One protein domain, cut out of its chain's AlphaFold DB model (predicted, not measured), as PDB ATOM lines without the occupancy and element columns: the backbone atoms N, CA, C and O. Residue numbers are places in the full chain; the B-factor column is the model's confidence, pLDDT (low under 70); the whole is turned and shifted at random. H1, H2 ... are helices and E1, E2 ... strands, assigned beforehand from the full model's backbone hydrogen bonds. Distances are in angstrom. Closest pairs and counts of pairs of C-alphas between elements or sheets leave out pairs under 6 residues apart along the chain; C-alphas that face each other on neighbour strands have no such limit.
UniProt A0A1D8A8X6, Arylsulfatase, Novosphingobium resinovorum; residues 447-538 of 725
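What this domain is: This is residues 447 to 538 of the 725 residues of the protein "Arylsulfatase" of Novosphingobium resinovorum (UniProt A0A1D8A8X6). What does one see first? A small four-stranded antiparallel sheet has one long helix, H1, lying across one face, with the other face bare of named helices; loops make up much of the rest, and the short last helix H2 lies far from the sheet toward one end of the long axis. What is it made of? The printed part has 92 residues, with named elements in the order E1, E2, E3, E4, H1, H2; the sheet's order is E1 - E2 - E3 - E4, and the class is mixed, helices and strands, with 41 residues, under half, in named elements. How large is its outline? It is compact by its radius of gyration of the C-alphas, 14.1 A, yet elongated, with spans of 44 by 28 by 20 A.

Where its parts are: Where are the strands? E1 is residues 447 to 449, 7.0 A long, and begins at C-alpha 447 at (-13.795, 47.199, -35.627). E2 is residues 452 to 457, 17.2 A; E3 is residues 460 to 464, 13.8 A; E4 is residues 486 to 490, 14.1 A. Where are the helices? H1 is residues 506 to 522, 24.5 A long, from C-alpha 506 at (1.266, 34.838, -29.110). H2 is residues 534 to 538, 6.0 A, and ends at C-alpha 538 at (-36.683, 49.807, -24.415).

How they stand to each other: How do the strands pair? They form a meander, each strand the antiparallel neighbour of the one before, and each successive pair is a hairpin. N 447 and O 454 of E1 and E2 are 2.8 A apart, N 457 and O 460 of E2 and E3 2.8 A, and N 489 and O 461 of E4 and E3 2.8 A, each within hydrogen-bond range. E2 is staggered, pairing with E1 over 452 to 454 and with E3 over 454 to 457. How does H1 stand to the sheet? These make two layers, a helix on one face of a sheet: H1 is on it at a height over the sheet of 8.7 A, across the strands, at 70 degrees to E1 on the local plane. It is over E1 and E4, and only just over E2 and E3, with 3 C-alphas each. The closest C-alphas of E2 and H1 are those of Ile 455 and Trp 516, 5.7 A apart. What of H2 and the helix backbones? H2 is not on the sheet and is apart from H1. In H1 and H2 every O i to N i+4 pair is within hydrogen-bond range.

The domain as a whole: How far does it reach? The two C-alphas farthest apart, those of Arg 493 and Gly 538, are 44.4 A from each other. Which links are long? Those from E3 to E4, E4 to H1 and H1 to H2 are long, with 21, 15 and 11 residues; the printed part has no cut. Where is confidence low? The mean pLDDT of the printed part is 92.9, and residues 533 to 535 and 537 to 538 are under 70.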
ATOM      1  N   PHE A 447     -12.387  47.546 -35.485       98.56
ATOM      2  CA  PHE A 447     -13.795  47.199 -35.627       98.56
ATOM      3  C   PHE A 447     -14.354  46.807 -34.258       98.56
ATOM      4  O   PHE A 447     -13.674  46.142 -33.462       98.56
ATOM      5  N   GLU A 448     -15.591  47.211 -33.987       97.38
ATOM      6  CA  GLU A 448     -16.355  46.770 -32.823       97.38
ATOM      7  C   GLU A 448     -17.851  46.776 -33.155       97.38
ATOM      8  O   GLU A 448     -18.338  47.731 -33.752       97.38
ATOM      9  N   MET A 449     -18.553  45.685 -32.835       95.00
ATOM     10  CA  MET A 449     -20.012  45.588 -32.917       95.00
ATOM     11  C   MET A 449     -20.527  44.578 -31.891       95.00
ATOM     12  O   MET A 449     -20.254  43.376 -31.997       95.00
ATOM     13  N   PHE A 450     -21.284  45.056 -30.904       91.94
ATOM     14  CA  PHE A 450     -21.866  44.235 -29.836       91.94
ATOM     15  C   PHE A 450     -20.841  43.291 -29.181       91.94
ATOM     16  O   PHE A 450     -21.068  42.087 -29.076       91.94
ATOM     17  N   GLY A 451     -19.671  43.817 -28.810       92.56
ATOM     18  CA  GLY A 451     -18.580  43.073 -28.168       92.56
ATOM     19  C   GLY A 451     -17.689  42.264 -29.110       92.56
ATOM     20  O   GLY A 451     -16.576  41.889 -28.718       92.56
ATOM     21  N   ASN A 452     -18.118  42.028 -30.356       95.19
ATOM     22  CA  ASN A 452     -17.263  41.456 -31.390       95.19
ATOM     23  C   ASN A 452     -16.232  42.499 -31.801       95.19
ATOM     24  O   ASN A 452     -16.593  43.612 -32.165       95.19
ATOM     25  N   ARG A 453     -14.950  42.144 -31.727       96.12
ATOM     26  CA  ARG A 453     -13.837  43.077 -31.908       96.12
ATOM     27  C   ARG A 453     -12.878  42.569 -32.961       96.12
ATOM     28  O   ARG A 453     -12.600  41.369 -33.014       96.12
ATOM     29  N   ALA A 454     -12.320  43.487 -33.736       98.50
ATOM     30  CA  ALA A 454     -11.150  43.218 -34.552       98.50
ATOM     31  C   ALA A 454     -10.257  44.444 -34.689       98.50
ATOM     32  O   ALA A 454     -10.697  45.578 -34.532       98.50
ATOM     33  N   ILE A 455      -8.995  44.208 -35.023       98.88
ATOM     34  CA  ILE A 455      -8.099  45.240 -35.522       98.88
ATOM     35  C   ILE A 455      -7.257  44.701 -36.660       98.88
ATOM     36  O   ILE A 455      -6.669  43.622 -36.557       98.88
ATOM     37  N   TYR A 456      -7.205  45.477 -37.732       98.81
ATOM     38  CA  TYR A 456      -6.269  45.325 -38.827       98.81
ATOM     39  C   TYR A 456      -5.058  46.242 -38.602       98.81
ATOM     40  O   TYR A 456      -5.233  47.401 -38.227       98.81
ATOM     41  N   ALA A 457      -3.848  45.731 -38.839       98.69
ATOM     42  CA  ALA A 457      -2.619  46.518 -38.885       98.69
ATOM     43  C   ALA A 457      -1.573  45.873 -39.813       98.69
ATOM     44  O   ALA A 457      -1.090  44.773 -39.524       98.69
ATOM     45  N   ASP A 458      -1.217  46.557 -40.908       96.62
ATOM     46  CA  ASP A 458      -0.183  46.146 -41.880       96.62
ATOM     47  C   ASP A 458      -0.278  44.663 -42.299       96.62
ATOM     48  O   ASP A 458       0.653  43.866 -42.137       96.62
ATOM     49  N   GLY A 459      -1.448  44.260 -42.793       97.50
ATOM     50  CA  GLY A 459      -1.715  42.893 -43.246       97.50
ATOM     51  C   GLY A 459      -2.078  41.895 -42.142       97.50
ATOM     52  O   GLY A 459      -2.585  40.823 -42.460       97.50
ATOM     53  N   TRP A 460      -1.889  42.220 -40.861       98.75
ATOM     54  CA  TRP A 460      -2.326  41.372 -39.749       98.75
ATOM     55  C   TRP A 460      -3.725  41.745 -39.284       98.75
ATOM     56  O   TRP A 460      -4.064  42.922 -39.235       98.75
ATOM     57  N   MET A 461      -4.508  40.754 -38.865       98.75
ATOM     58  CA  MET A 461      -5.793  40.970 -38.207       98.75
ATOM     59  C   MET A 461      -5.875  40.140 -36.931       98.75
ATOM     60  O   MET A 461      -5.696  38.926 -36.979       98.75
ATOM     61  N   ALA A 462      -6.142  40.778 -35.794       98.88
ATOM     62  CA  ALA A 462      -6.527  40.083 -34.567       98.88
ATOM     63  C   ALA A 462      -8.004  40.333 -34.302       98.88
ATOM     64  O   ALA A 462      -8.466  41.463 -34.464       98.88
ATOM     65  N   ASN A 463      -8.740  39.309 -33.890       98.62
ATOM     66  CA  ASN A 463     -10.175  39.427 -33.670       98.62
ATOM     67  C   ASN A 463     -10.686  38.461 -32.610       98.62
ATOM     68  O   ASN A 463      -9.988  37.535 -32.212       98.62
ATOM     69  N   THR A 464     -11.921  38.664 -32.167       98.06
ATOM     70  CA  THR A 464     -12.583  37.765 -31.221       98.06
ATOM     71  C   THR A 464     -13.486  36.747 -31.913       98.06
ATOM     72  O   THR A 464     -14.200  37.089 -32.857       98.06
ATOM     73  N   THR A 465     -13.539  35.515 -31.413       96.25
ATOM     74  CA  THR A 465     -14.584  34.552 -31.784       96.25
ATOM     75  C   THR A 465     -15.945  35.057 -31.273       96.25
ATOM     76  O   THR A 465     -16.032  35.431 -30.098       96.25
ATOM     77  N   PRO A 466     -17.000  35.085 -32.111       94.44
ATOM     78  CA  PRO A 466     -18.346  35.442 -31.676       94.44
ATOM     79  C   PRO A 466     -18.856  34.573 -30.527       94.44
ATOM     80  O   PRO A 466     -18.621  33.366 -30.501       94.44
ATOM     81  N   ARG A 467     -19.588  35.189 -29.593       92.25
ATOM     82  CA  ARG A 467     -20.275  34.502 -28.480       92.25
ATOM     83  C   ARG A 467     -21.795  34.432 -28.646       92.25
ATOM     84  O   ARG A 467     -22.460  33.839 -27.806       92.25
ATOM     85  N   ARG A 468     -22.321  35.060 -29.699       91.25
ATOM     86  CA  ARG A 468     -23.744  35.162 -30.027       91.25
ATOM     87  C   ARG A 468     -23.899  35.226 -31.541       91.25
ATOM     88  O   ARG A 468     -23.107  35.908 -32.196       91.25
ATOM     89  N   MET A 469     -24.903  34.554 -32.083       92.75
ATOM     90  CA  MET A 469     -25.267  34.646 -33.498       92.75
ATOM     91  C   MET A 469     -26.276  35.775 -33.754       92.75
ATOM     92  O   MET A 469     -27.027  36.131 -32.850       92.75
ATOM     93  N   PRO A 470     -26.354  36.335 -34.978       90.56
ATOM     94  CA  PRO A 470     -27.230  37.476 -35.272       90.56
ATOM     95  C   PRO A 470     -28.716  37.257 -34.954       90.56
ATOM     96  O   PRO A 470     -29.412  38.218 -34.651       90.56
ATOM     97  N   TRP A 471     -29.185  36.006 -34.991       88.81
ATOM     98  CA  TRP A 471     -30.568  35.607 -34.692       88.81
ATOM     99  C   TRP A 471     -30.838  35.293 -33.211       88.81
ATOM    100  O   TRP A 471     -31.949  34.920 -32.845       88.81
ATOM    101  N   GLU A 472     -29.835  35.402 -32.343       86.81
ATOM    102  CA  GLU A 472     -30.005  35.221 -30.903       86.81
ATOM    103  C   GLU A 472     -30.177  36.595 -30.253       86.81
ATOM    104  O   GLU A 472     -29.243  37.395 -30.253       86.81
ATOM    105  N   MET A 473     -31.350  36.894 -29.693       77.12
ATOM    106  CA  MET A 473     -31.558  38.132 -28.931       77.12
ATOM    107  C   MET A 473     -31.144  37.942 -27.467       77.12
ATOM    108  O   MET A 473     -31.299  36.862 -26.898       77.12
ATOM    109  N   GLY A 474     -30.660  39.009 -26.825       76.56
ATOM    110  CA  GLY A 474     -30.338  39.006 -25.395       76.56
ATOM    111  C   GLY A 474     -28.878  39.306 -25.060       76.56
ATOM    112  O   GLY A 474     -28.128  39.855 -25.865       76.56
ATOM    113  N   ASN A 475     -28.502  38.987 -23.820       79.12
ATOM    114  CA  ASN A 475     -27.157  39.188 -23.290       79.12
ATOM    115  C   ASN A 475     -26.390  37.849 -23.320       79.12
ATOM    116  O   ASN A 475     -26.868  36.893 -22.702       79.12
ATOM    117  N   PRO A 476     -25.213  37.760 -23.973       83.75
ATOM    118  CA  PRO A 476     -24.396  36.539 -23.983       83.75
ATOM    119  C   PRO A 476     -23.843  36.149 -22.595       83.75
ATOM    120  O   PRO A 476     -23.302  35.053 -22.421       83.75
ATOM    121  N   GLY A 477     -23.966  37.031 -21.600       83.62
ATOM    122  CA  GLY A 477     -23.513  36.850 -20.227       83.62
ATOM    123  C   GLY A 477     -21.991  36.905 -20.078       83.62
ATOM    124  O   GLY A 477     -21.232  36.955 -21.051       83.62
ATOM    125  N   GLY A 478     -21.515  36.843 -18.835       87.31
ATOM    126  CA  GLY A 478     -20.083  36.889 -18.530       87.31
ATOM    127  C   GLY A 478     -19.478  38.288 -18.670       87.31
ATOM    128  O   GLY A 478     -20.178  39.296 -18.615       87.31
ATOM    129  N   ASN A 479     -18.157  38.345 -18.798       89.19
ATOM    130  CA  ASN A 479     -17.391  39.579 -18.886       89.19
ATOM    131  C   ASN A 479     -16.980  39.864 -20.349       89.19
ATOM    132  O   ASN A 479     -16.153  39.130 -20.905       89.19
ATOM    133  N   PRO A 480     -17.474  40.955 -20.970       88.00
ATOM    134  CA  PRO A 480     -17.187  41.268 -22.373       88.00
ATOM    135  C   PRO A 480     -15.705  41.559 -22.645       88.00
ATOM    136  O   PRO A 480     -15.241  41.457 -23.781       88.00
ATOM    137  N   TYR A 481     -14.918  41.873 -21.615       88.06
ATOM    138  CA  TYR A 481     -13.494  42.148 -21.762       88.06
ATOM    139  C   TYR A 481     -12.647  40.876 -21.820       88.06
ATOM    140  O   TYR A 481     -11.693  40.840 -22.599       88.06
ATOM    141  N   THR A 482     -12.991  39.845 -21.041       90.75
ATOM    142  CA  THR A 482     -12.135  38.663 -20.823       90.75
ATOM    143  C   THR A 482     -12.634  37.386 -21.482       90.75
ATOM    144  O   THR A 482     -11.820  36.522 -21.792       90.75
ATOM    145  N   ASP A 483     -13.940  37.256 -21.712       92.31
ATOM    146  CA  ASP A 483     -14.530  35.948 -22.032       92.31
ATOM    147  C   ASP A 483     -14.580  35.665 -23.541       92.31
ATOM    148  O   ASP A 483     -14.812  34.535 -23.970       92.31
ATOM    149  N   TYR A 484     -14.332  36.678 -24.373       95.12
ATOM    150  CA  TYR A 484     -14.175  36.504 -25.814       95.12
ATOM    151  C   TYR A 484     -12.786  35.948 -26.135       95.12
ATOM    152  O   TYR A 484     -11.761  36.578 -25.860       95.12
ATOM    153  N   LYS A 485     -12.753  34.779 -26.777       96.75
ATOM    154  CA  LYS A 485     -11.515  34.169 -27.264       96.75
ATOM    155  C   LYS A 485     -10.939  35.002 -28.408       96.75
ATOM    156  O   LYS A 485     -11.665  35.337 -29.337       96.75
ATOM    157  N   TRP A 486      -9.640  35.285 -28.364       98.31
ATOM    158  CA  TRP A 486      -8.932  35.946 -29.458       98.31
ATOM    159  C   TRP A 486      -8.339  34.958 -30.467       98.31
ATOM    160  O   TRP A 486      -7.884  33.871 -30.108       98.31
ATOM    161  N   GLU A 487      -8.302  35.400 -31.716       98.69
ATOM    162  CA  GLU A 487      -7.759  34.749 -32.904       98.69
ATOM    163  C   GLU A 487      -6.786  35.723 -33.601       98.69
ATOM    164  O   GLU A 487      -6.851  36.941 -33.389       98.69
ATOM    165  N   LEU A 488      -5.879  35.206 -34.435       98.88
ATOM    166  CA  LEU A 488      -4.920  36.021 -35.194       98.88
ATOM    167  C   LEU A 488      -4.753  35.504 -36.628       98.88
ATOM    168  O   LEU A 488      -4.554  34.314 -36.834       98.88
ATOM    169  N   TYR A 489      -4.724  36.407 -37.606       98.81
ATOM    170  CA  TYR A 489      -4.622  36.100 -39.034       98.81
ATOM    171  C   TYR A 489      -3.584  36.985 -39.732       98.81
ATOM    172  O   TYR A 489      -3.416  38.156 -39.391       98.81
ATOM    173  N   ASP A 490      -2.919  36.428 -40.743       98.38
ATOM    174  CA  ASP A 490      -2.067  37.155 -41.694       98.38
ATOM    175  C   ASP A 490      -2.818  37.280 -43.026       98.38
ATOM    176  O   ASP A 490      -2.732  36.410 -43.897       98.38
ATOM    177  N   LEU A 491      -3.590  38.355 -43.177       97.75
ATOM    178  CA  LEU A 491      -4.451  38.584 -44.338       97.75
ATOM    179  C   LEU A 491      -3.668  38.848 -45.628       97.75
ATOM    180  O   LEU A 491      -4.225  38.679 -46.712       97.75
ATOM    181  N   ALA A 492      -2.379  39.193 -45.540       93.44
ATOM    182  CA  ALA A 492      -1.521  39.300 -46.720       93.44
ATOM    183  C   ALA A 492      -1.281  37.931 -47.386       93.44
ATOM    184  O   ALA A 492      -0.961  37.860 -48.575       93.44
ATOM    185  N   ARG A 493      -1.442  36.834 -46.632       95.56
ATOM    186  CA  ARG A 493      -1.295  35.450 -47.116       95.56
ATOM    187  C   ARG A 493      -2.591  34.643 -47.048       95.56
ATOM    188  O   ARG A 493      -2.698  33.628 -47.734       95.56
ATOM    189  N   ASP A 494      -3.561  35.092 -46.259       97.62
ATOM    190  CA  ASP A 494      -4.842  34.436 -46.012       97.62
ATOM    191  C   ASP A 494      -6.006  35.392 -46.289       97.62
ATOM    192  O   ASP A 494      -6.600  35.975 -45.381       97.62
ATOM    193  N   PHE A 495      -6.358  35.531 -47.570       98.06
ATOM    194  CA  PHE A 495      -7.457  36.401 -48.001       98.06
ATOM    195  C   PHE A 495      -8.768  36.110 -47.258       98.06
ATOM    196  O   PHE A 495      -9.544  37.026 -47.010       98.06
ATOM    197  N   SER A 496      -9.014  34.847 -46.907       98.12
ATOM    198  CA  SER A 496     -10.307  34.383 -46.411       98.12
ATOM    199  C   SER A 496     -10.445  34.396 -44.888       98.12
ATOM    200  O   SER A 496     -11.515  34.027 -44.405       98.12
ATOM    201  N   GLN A 497      -9.402  34.771 -44.130       98.00
ATOM    202  CA  GLN A 497      -9.382  34.649 -42.661       98.00
ATOM    203  C   GLN A 497      -9.698  33.202 -42.215       98.00
ATOM    204  O   GLN A 497     -10.600  32.931 -41.412       98.00
ATOM    205  N   SER A 498      -8.991  32.250 -42.824       97.38
ATOM    206  CA  SER A 498      -9.215  30.807 -42.724       97.38
ATOM    207  C   SER A 498      -8.295  30.090 -41.732       97.38
ATOM    208  O   SER A 498      -8.677  29.036 -41.222       97.38
ATOM    209  N   ARG A 499      -7.106  30.631 -41.434       97.56
ATOM    210  CA  ARG A 499      -6.103  29.972 -40.584       97.56
ATOM    211  C   ARG A 499      -5.743  30.820 -39.370       97.56
ATOM    212  O   ARG A 499      -4.987  31.776 -39.488       97.56
ATOM    213  N   ASP A 500      -6.221  30.401 -38.200       98.44
ATOM    214  CA  ASP A 500      -5.852  31.021 -36.924       98.44
ATOM    215  C   ASP A 500      -4.382  30.729 -36.572       98.44
ATOM    216  O   ASP A 500      -3.918  29.584 -36.584       98.44
ATOM    217  N   LEU A 501      -3.641  31.792 -36.277       98.69
ATOM    218  CA  LEU A 501      -2.222  31.824 -35.952       98.69
ATOM    219  C   LEU A 501      -1.963  32.246 -34.500       98.69
ATOM    220  O   LEU A 501      -0.793  32.374 -34.131       98.69
ATOM    221  N   ALA A 502      -3.003  32.442 -33.681       98.56
ATOM    222  CA  ALA A 502      -2.894  32.943 -32.309       98.56
ATOM    223  C   ALA A 502      -1.905  32.130 -31.462       98.56
ATOM    224  O   ALA A 502      -0.948  32.682 -30.920       98.56
ATOM    225  N   THR A 503      -2.072  30.803 -31.423       98.31
ATOM    226  CA  THR A 503      -1.190  29.895 -30.667       98.31
ATOM    227  C   THR A 503       0.248  29.905 -31.187       98.31
ATOM    228  O   THR A 503       1.188  29.757 -30.411       98.31
ATOM    229  N   ALA A 504       0.434  30.080 -32.499       98.50
ATOM    230  CA  ALA A 504       1.754  30.081 -33.125       98.50
ATOM    231  C   ALA A 504       2.481  31.430 -32.992       98.50
ATOM    232  O   ALA A 504       3.705  31.467 -33.080       98.50
ATOM    233  N   ASN A 505       1.753  32.532 -32.783       98.56
ATOM    234  CA  ASN A 505       2.307  33.886 -32.719       98.56
ATOM    235  C   ASN A 505       1.736  34.689 -31.528       98.56
ATOM    236  O   ASN A 505       1.185  35.778 -31.725       98.56
ATOM    237  N   PRO A 506       1.892  34.213 -30.278       98.50
ATOM    238  CA  PRO A 506       1.266  34.838 -29.110       98.50
ATOM    239  C   PRO A 506       1.768  36.265 -28.849       98.50
ATOM    240  O   PRO A 506       0.996  37.125 -28.435       98.50
ATOM    241  N   ALA A 507       3.039  36.556 -29.150       98.62
ATOM    242  CA  ALA A 507       3.593  37.905 -29.019       98.62
ATOM    243  C   ALA A 507       2.956  38.894 -30.010       98.62
ATOM    244  O   ALA A 507       2.641  40.025 -29.641       98.62
ATOM    245  N   LYS A 508       2.718  38.459 -31.257       98.69
ATOM    246  CA  LYS A 508       2.026  39.282 -32.257       98.69
ATOM    247  C   LYS A 508       0.573  39.506 -31.854       98.69
ATOM    248  O   LYS A 508       0.091  40.626 -31.966       98.69
ATOM    249  N   LEU A 509      -0.103  38.480 -31.335       98.81
ATOM    250  CA  LEU A 509      -1.463  38.635 -30.827       98.81
ATOM    251  C   LEU A 509      -1.525  39.666 -29.689       98.81
ATOM    252  O   LEU A 509      -2.337  40.583 -29.759       98.81
ATOM    253  N   ALA A 510      -0.633  39.574 -28.700       98.69
ATOM    254  CA  ALA A 510      -0.572  40.537 -27.599       98.69
ATOM    255  C   ALA A 510      -0.334  41.978 -28.090       98.69
ATOM    256  O   ALA A 510      -0.974  42.910 -27.603       98.69
ATOM    257  N   GLN A 511       0.530  42.163 -29.098       98.75
ATOM    258  CA  GLN A 511       0.735  43.464 -29.745       98.75
ATOM    259  C   GLN A 511      -0.569  44.005 -30.352       98.75
ATOM    260  O   GLN A 511      -0.921  45.160 -30.127       98.75
ATOM    261  N   MET A 512      -1.291  43.179 -31.114       98.88
ATOM    262  CA  MET A 512      -2.533  43.594 -31.773       98.88
ATOM    263  C   MET A 512      -3.650  43.871 -30.754       98.88
ATOM    264  O   MET A 512      -4.401  44.824 -30.921       98.88
ATOM    265  N   GLN A 513      -3.737  43.101 -29.666       98.62
ATOM    266  CA  GLN A 513      -4.682  43.355 -28.570       98.62
ATOM    267  C   GLN A 513      -4.423  44.706 -27.889       98.62
ATOM    268  O   GLN A 513      -5.366  45.442 -27.596       98.62
ATOM    269  N   ALA A 514      -3.151  45.042 -27.651       98.56
ATOM    270  CA  ALA A 514      -2.770  46.336 -27.094       98.56
ATOM    271  C   ALA A 514      -3.132  47.487 -28.047       98.56
ATOM    272  O   ALA A 514      -3.724  48.470 -27.604       98.56
ATOM    273  N   LEU A 515      -2.852  47.325 -29.345       98.81
ATOM    274  CA  LEU A 515      -3.214  48.304 -30.371       98.81
ATOM    275  C   LEU A 515      -4.735  48.487 -30.476       98.81
ATOM    276  O   LEU A 515      -5.212  49.614 -30.553       98.81
ATOM    277  N   TRP A 516      -5.512  47.398 -30.411       98.69
ATOM    278  CA  TRP A 516      -6.975  47.490 -30.406       98.69
ATOM    279  C   TRP A 516      -7.463  48.328 -29.229       98.69
ATOM    280  O   TRP A 516      -8.333  49.174 -29.395       98.69
ATOM    281  N   LEU A 517      -6.885  48.133 -28.041       98.12
ATOM    282  CA  LEU A 517      -7.274  48.883 -26.849       98.12
ATOM    283  C   LEU A 517      -6.890  50.371 -26.930       98.12
ATOM    284  O   LEU A 517      -7.591  51.212 -26.369       98.12
ATOM    285  N   GLU A 518      -5.788  50.705 -27.600       98.44
ATOM    286  CA  GLU A 518      -5.394  52.088 -27.884       98.44
ATOM    287  C   GLU A 518      -6.401  52.771 -28.818       98.44
ATOM    288  O   GLU A 518      -6.985  53.793 -28.447       98.44
ATOM    289  N   GLU A 519      -6.687  52.155 -29.967       98.50
ATOM    290  CA  GLU A 519      -7.667  52.672 -30.928       98.50
ATOM    291  C   GLU A 519      -9.081  52.724 -30.333       98.50
ATOM    292  O   GLU A 519      -9.804  53.702 -30.530       98.50
ATOM    293  N   ALA A 520      -9.460  51.743 -29.513       98.12
ATOM    294  CA  ALA A 520     -10.736  51.733 -28.806       98.12
ATOM    295  C   ALA A 520     -10.895  52.943 -27.869       98.12
ATOM    296  O   ALA A 520     -11.971  53.539 -27.797       98.12
ATOM    297  N   ARG A 521      -9.830  53.341 -27.157       97.81
ATOM    298  CA  ARG A 521      -9.856  54.543 -26.307       97.81
ATOM    299  C   ARG A 521      -9.916  55.818 -27.135       97.81
ATOM    300  O   ARG A 521     -10.715  56.693 -26.813       97.81
ATOM    301  N   ARG A 522      -9.096  55.912 -28.189       97.50
ATOM    302  CA  ARG A 522      -9.051  57.072 -29.091       97.50
ATOM    303  C   ARG A 522     -10.412  57.352 -29.729       97.50
ATOM    304  O   ARG A 522     -10.781  58.511 -29.859       97.50
ATOM    305  N   ASN A 523     -11.146  56.304 -30.095       98.00
ATOM    306  CA  ASN A 523     -12.403  56.410 -30.833       98.00
ATOM    307  C   ASN A 523     -13.653  56.240 -29.953       98.00
ATOM    308  O   ASN A 523     -14.739  56.046 -30.479       98.00
ATOM    309  N   HIS A 524     -13.532  56.308 -28.622       97.12
ATOM    310  CA  HIS A 524     -14.674  56.220 -27.694       97.12
ATOM    311  C   HIS A 524     -15.481  54.908 -27.757       97.12
ATOM    312  O   HIS A 524     -16.675  54.894 -27.469       97.12
ATOM    313  N   VAL A 525     -14.826  53.789 -28.068       97.50
ATOM    314  CA  VAL A 525     -15.443  52.449 -28.084       97.50
ATOM    315  C   VAL A 525     -15.771  51.952 -26.669       97.50
ATOM    316  O   VAL A 525     -16.587  51.060 -26.489       97.50
ATOM    317  N   LEU A 526     -15.117  52.490 -25.637       95.12
ATOM    318  CA  LEU A 526     -15.317  52.048 -24.256       95.12
ATOM    319  C   LEU A 526     -16.421  52.857 -23.545       95.12
ATOM    320  O   LEU A 526     -16.461  54.080 -23.701       95.12
ATOM    321  N   PRO A 527     -17.239  52.217 -22.682       93.25
ATOM    322  CA  PRO A 527     -17.209  50.793 -22.328       93.25
ATOM    323  C   PRO A 527     -17.787  49.887 -23.425       93.25
ATOM    324  O   PRO A 527     -18.666  50.302 -24.170       93.25
ATOM    325  N   LEU A 528     -17.322  48.633 -23.476       90.88
ATOM    326  CA  LEU A 528     -17.931  47.618 -24.338       90.88
ATOM    327  C   LEU A 528     -19.337  47.279 -23.847       90.88
ATOM    328  O   LEU A 528     -19.518  46.970 -22.668       90.88
ATOM    329  N   ASP A 529     -20.291  47.286 -24.773       84.81
ATOM    330  CA  ASP A 529     -21.687  46.943 -24.523       84.81
ATOM    331  C   ASP A 529     -22.173  45.905 -25.545       84.81
ATOM    332  O   ASP A 529     -22.643  46.237 -26.639       84.81
ATOM    333  N   ASP A 530     -22.045  44.629 -25.174       87.69
ATOM    334  CA  ASP A 530     -22.471  43.471 -25.965       87.69
ATOM    335  C   ASP A 530     -23.906  43.015 -25.668       87.69
ATOM    336  O   ASP A 530     -24.342  41.950 -26.112       87.69
ATOM    337  N   ASN A 531     -24.663  43.830 -24.934       81.44
ATOM    338  CA  ASN A 531     -26.030  43.526 -24.556       81.44
ATOM    339  C   ASN A 531     -27.016  43.943 -25.657       81.44
ATOM    340  O   ASN A 531     -27.092  45.119 -26.005       81.44
ATOM    341  N   LEU A 532     -27.834  43.004 -26.141       77.12
ATOM    342  CA  LEU A 532     -28.988  43.257 -27.018       77.12
ATOM    343  C   LEU A 532     -30.320  42.874 -26.356       77.12
ATOM    344  O   LEU A 532     -31.301  42.543 -27.022       77.12
ATOM    345  N   ALA A 533     -30.377  42.870 -25.025       69.12
ATOM    346  CA  ALA A 533     -31.607  42.591 -24.301       69.12
ATOM    347  C   ALA A 533     -32.701  43.626 -24.602       69.12
ATOM    348  O   ALA A 533     -32.431  44.810 -24.821       69.12
ATOM    349  N   LYS A 534     -33.960  43.177 -24.497       64.75
ATOM    350  CA  LYS A 534     -35.165  44.011 -24.650       64.75
ATOM    351  C   LYS A 534     -35.132  45.279 -23.785       64.75
ATOM    352  O   LYS A 534     -35.686  46.290 -24.189       64.75
ATOM    353  N   SER A 535     -34.448  45.264 -22.638       62.91
ATOM    354  CA  SER A 535     -34.284  46.447 -21.784       62.91
ATOM    355  C   SER A 535     -33.437  47.551 -22.424       62.91
ATOM    356  O   SER A 535     -33.790  48.719 -22.296       62.91
ATOM    357  N   ARG A 536     -32.362  47.211 -23.153       70.44
ATOM    358  CA  ARG A 536     -31.558  48.193 -23.901       70.44
ATOM    359  C   ARG A 536     -32.372  48.787 -25.044       70.44
ATOM    360  O   ARG A 536     -32.396  50.002 -25.182       70.44
ATOM    361  N   LEU A 537     -33.087  47.938 -25.786       67.94
ATOM    362  CA  LEU A 537     -34.036  48.366 -26.820       67.94
ATOM    363  C   LEU A 537     -35.124  49.279 -26.229       67.94
ATOM    364  O   LEU A 537     -35.431  50.321 -26.785       67.94
ATOM    365  N   GLY A 538     -35.698  48.947 -25.074       63.31
ATOM    366  CA  GLY A 538     -36.683  49.807 -24.415       63.31
ATOM    367  C   GLY A 538     -36.105  51.149 -23.947       63.31
ATOM    368  O   GLY A 538     -36.801  52.161 -23.989       63.31
TER     369      GLY A 538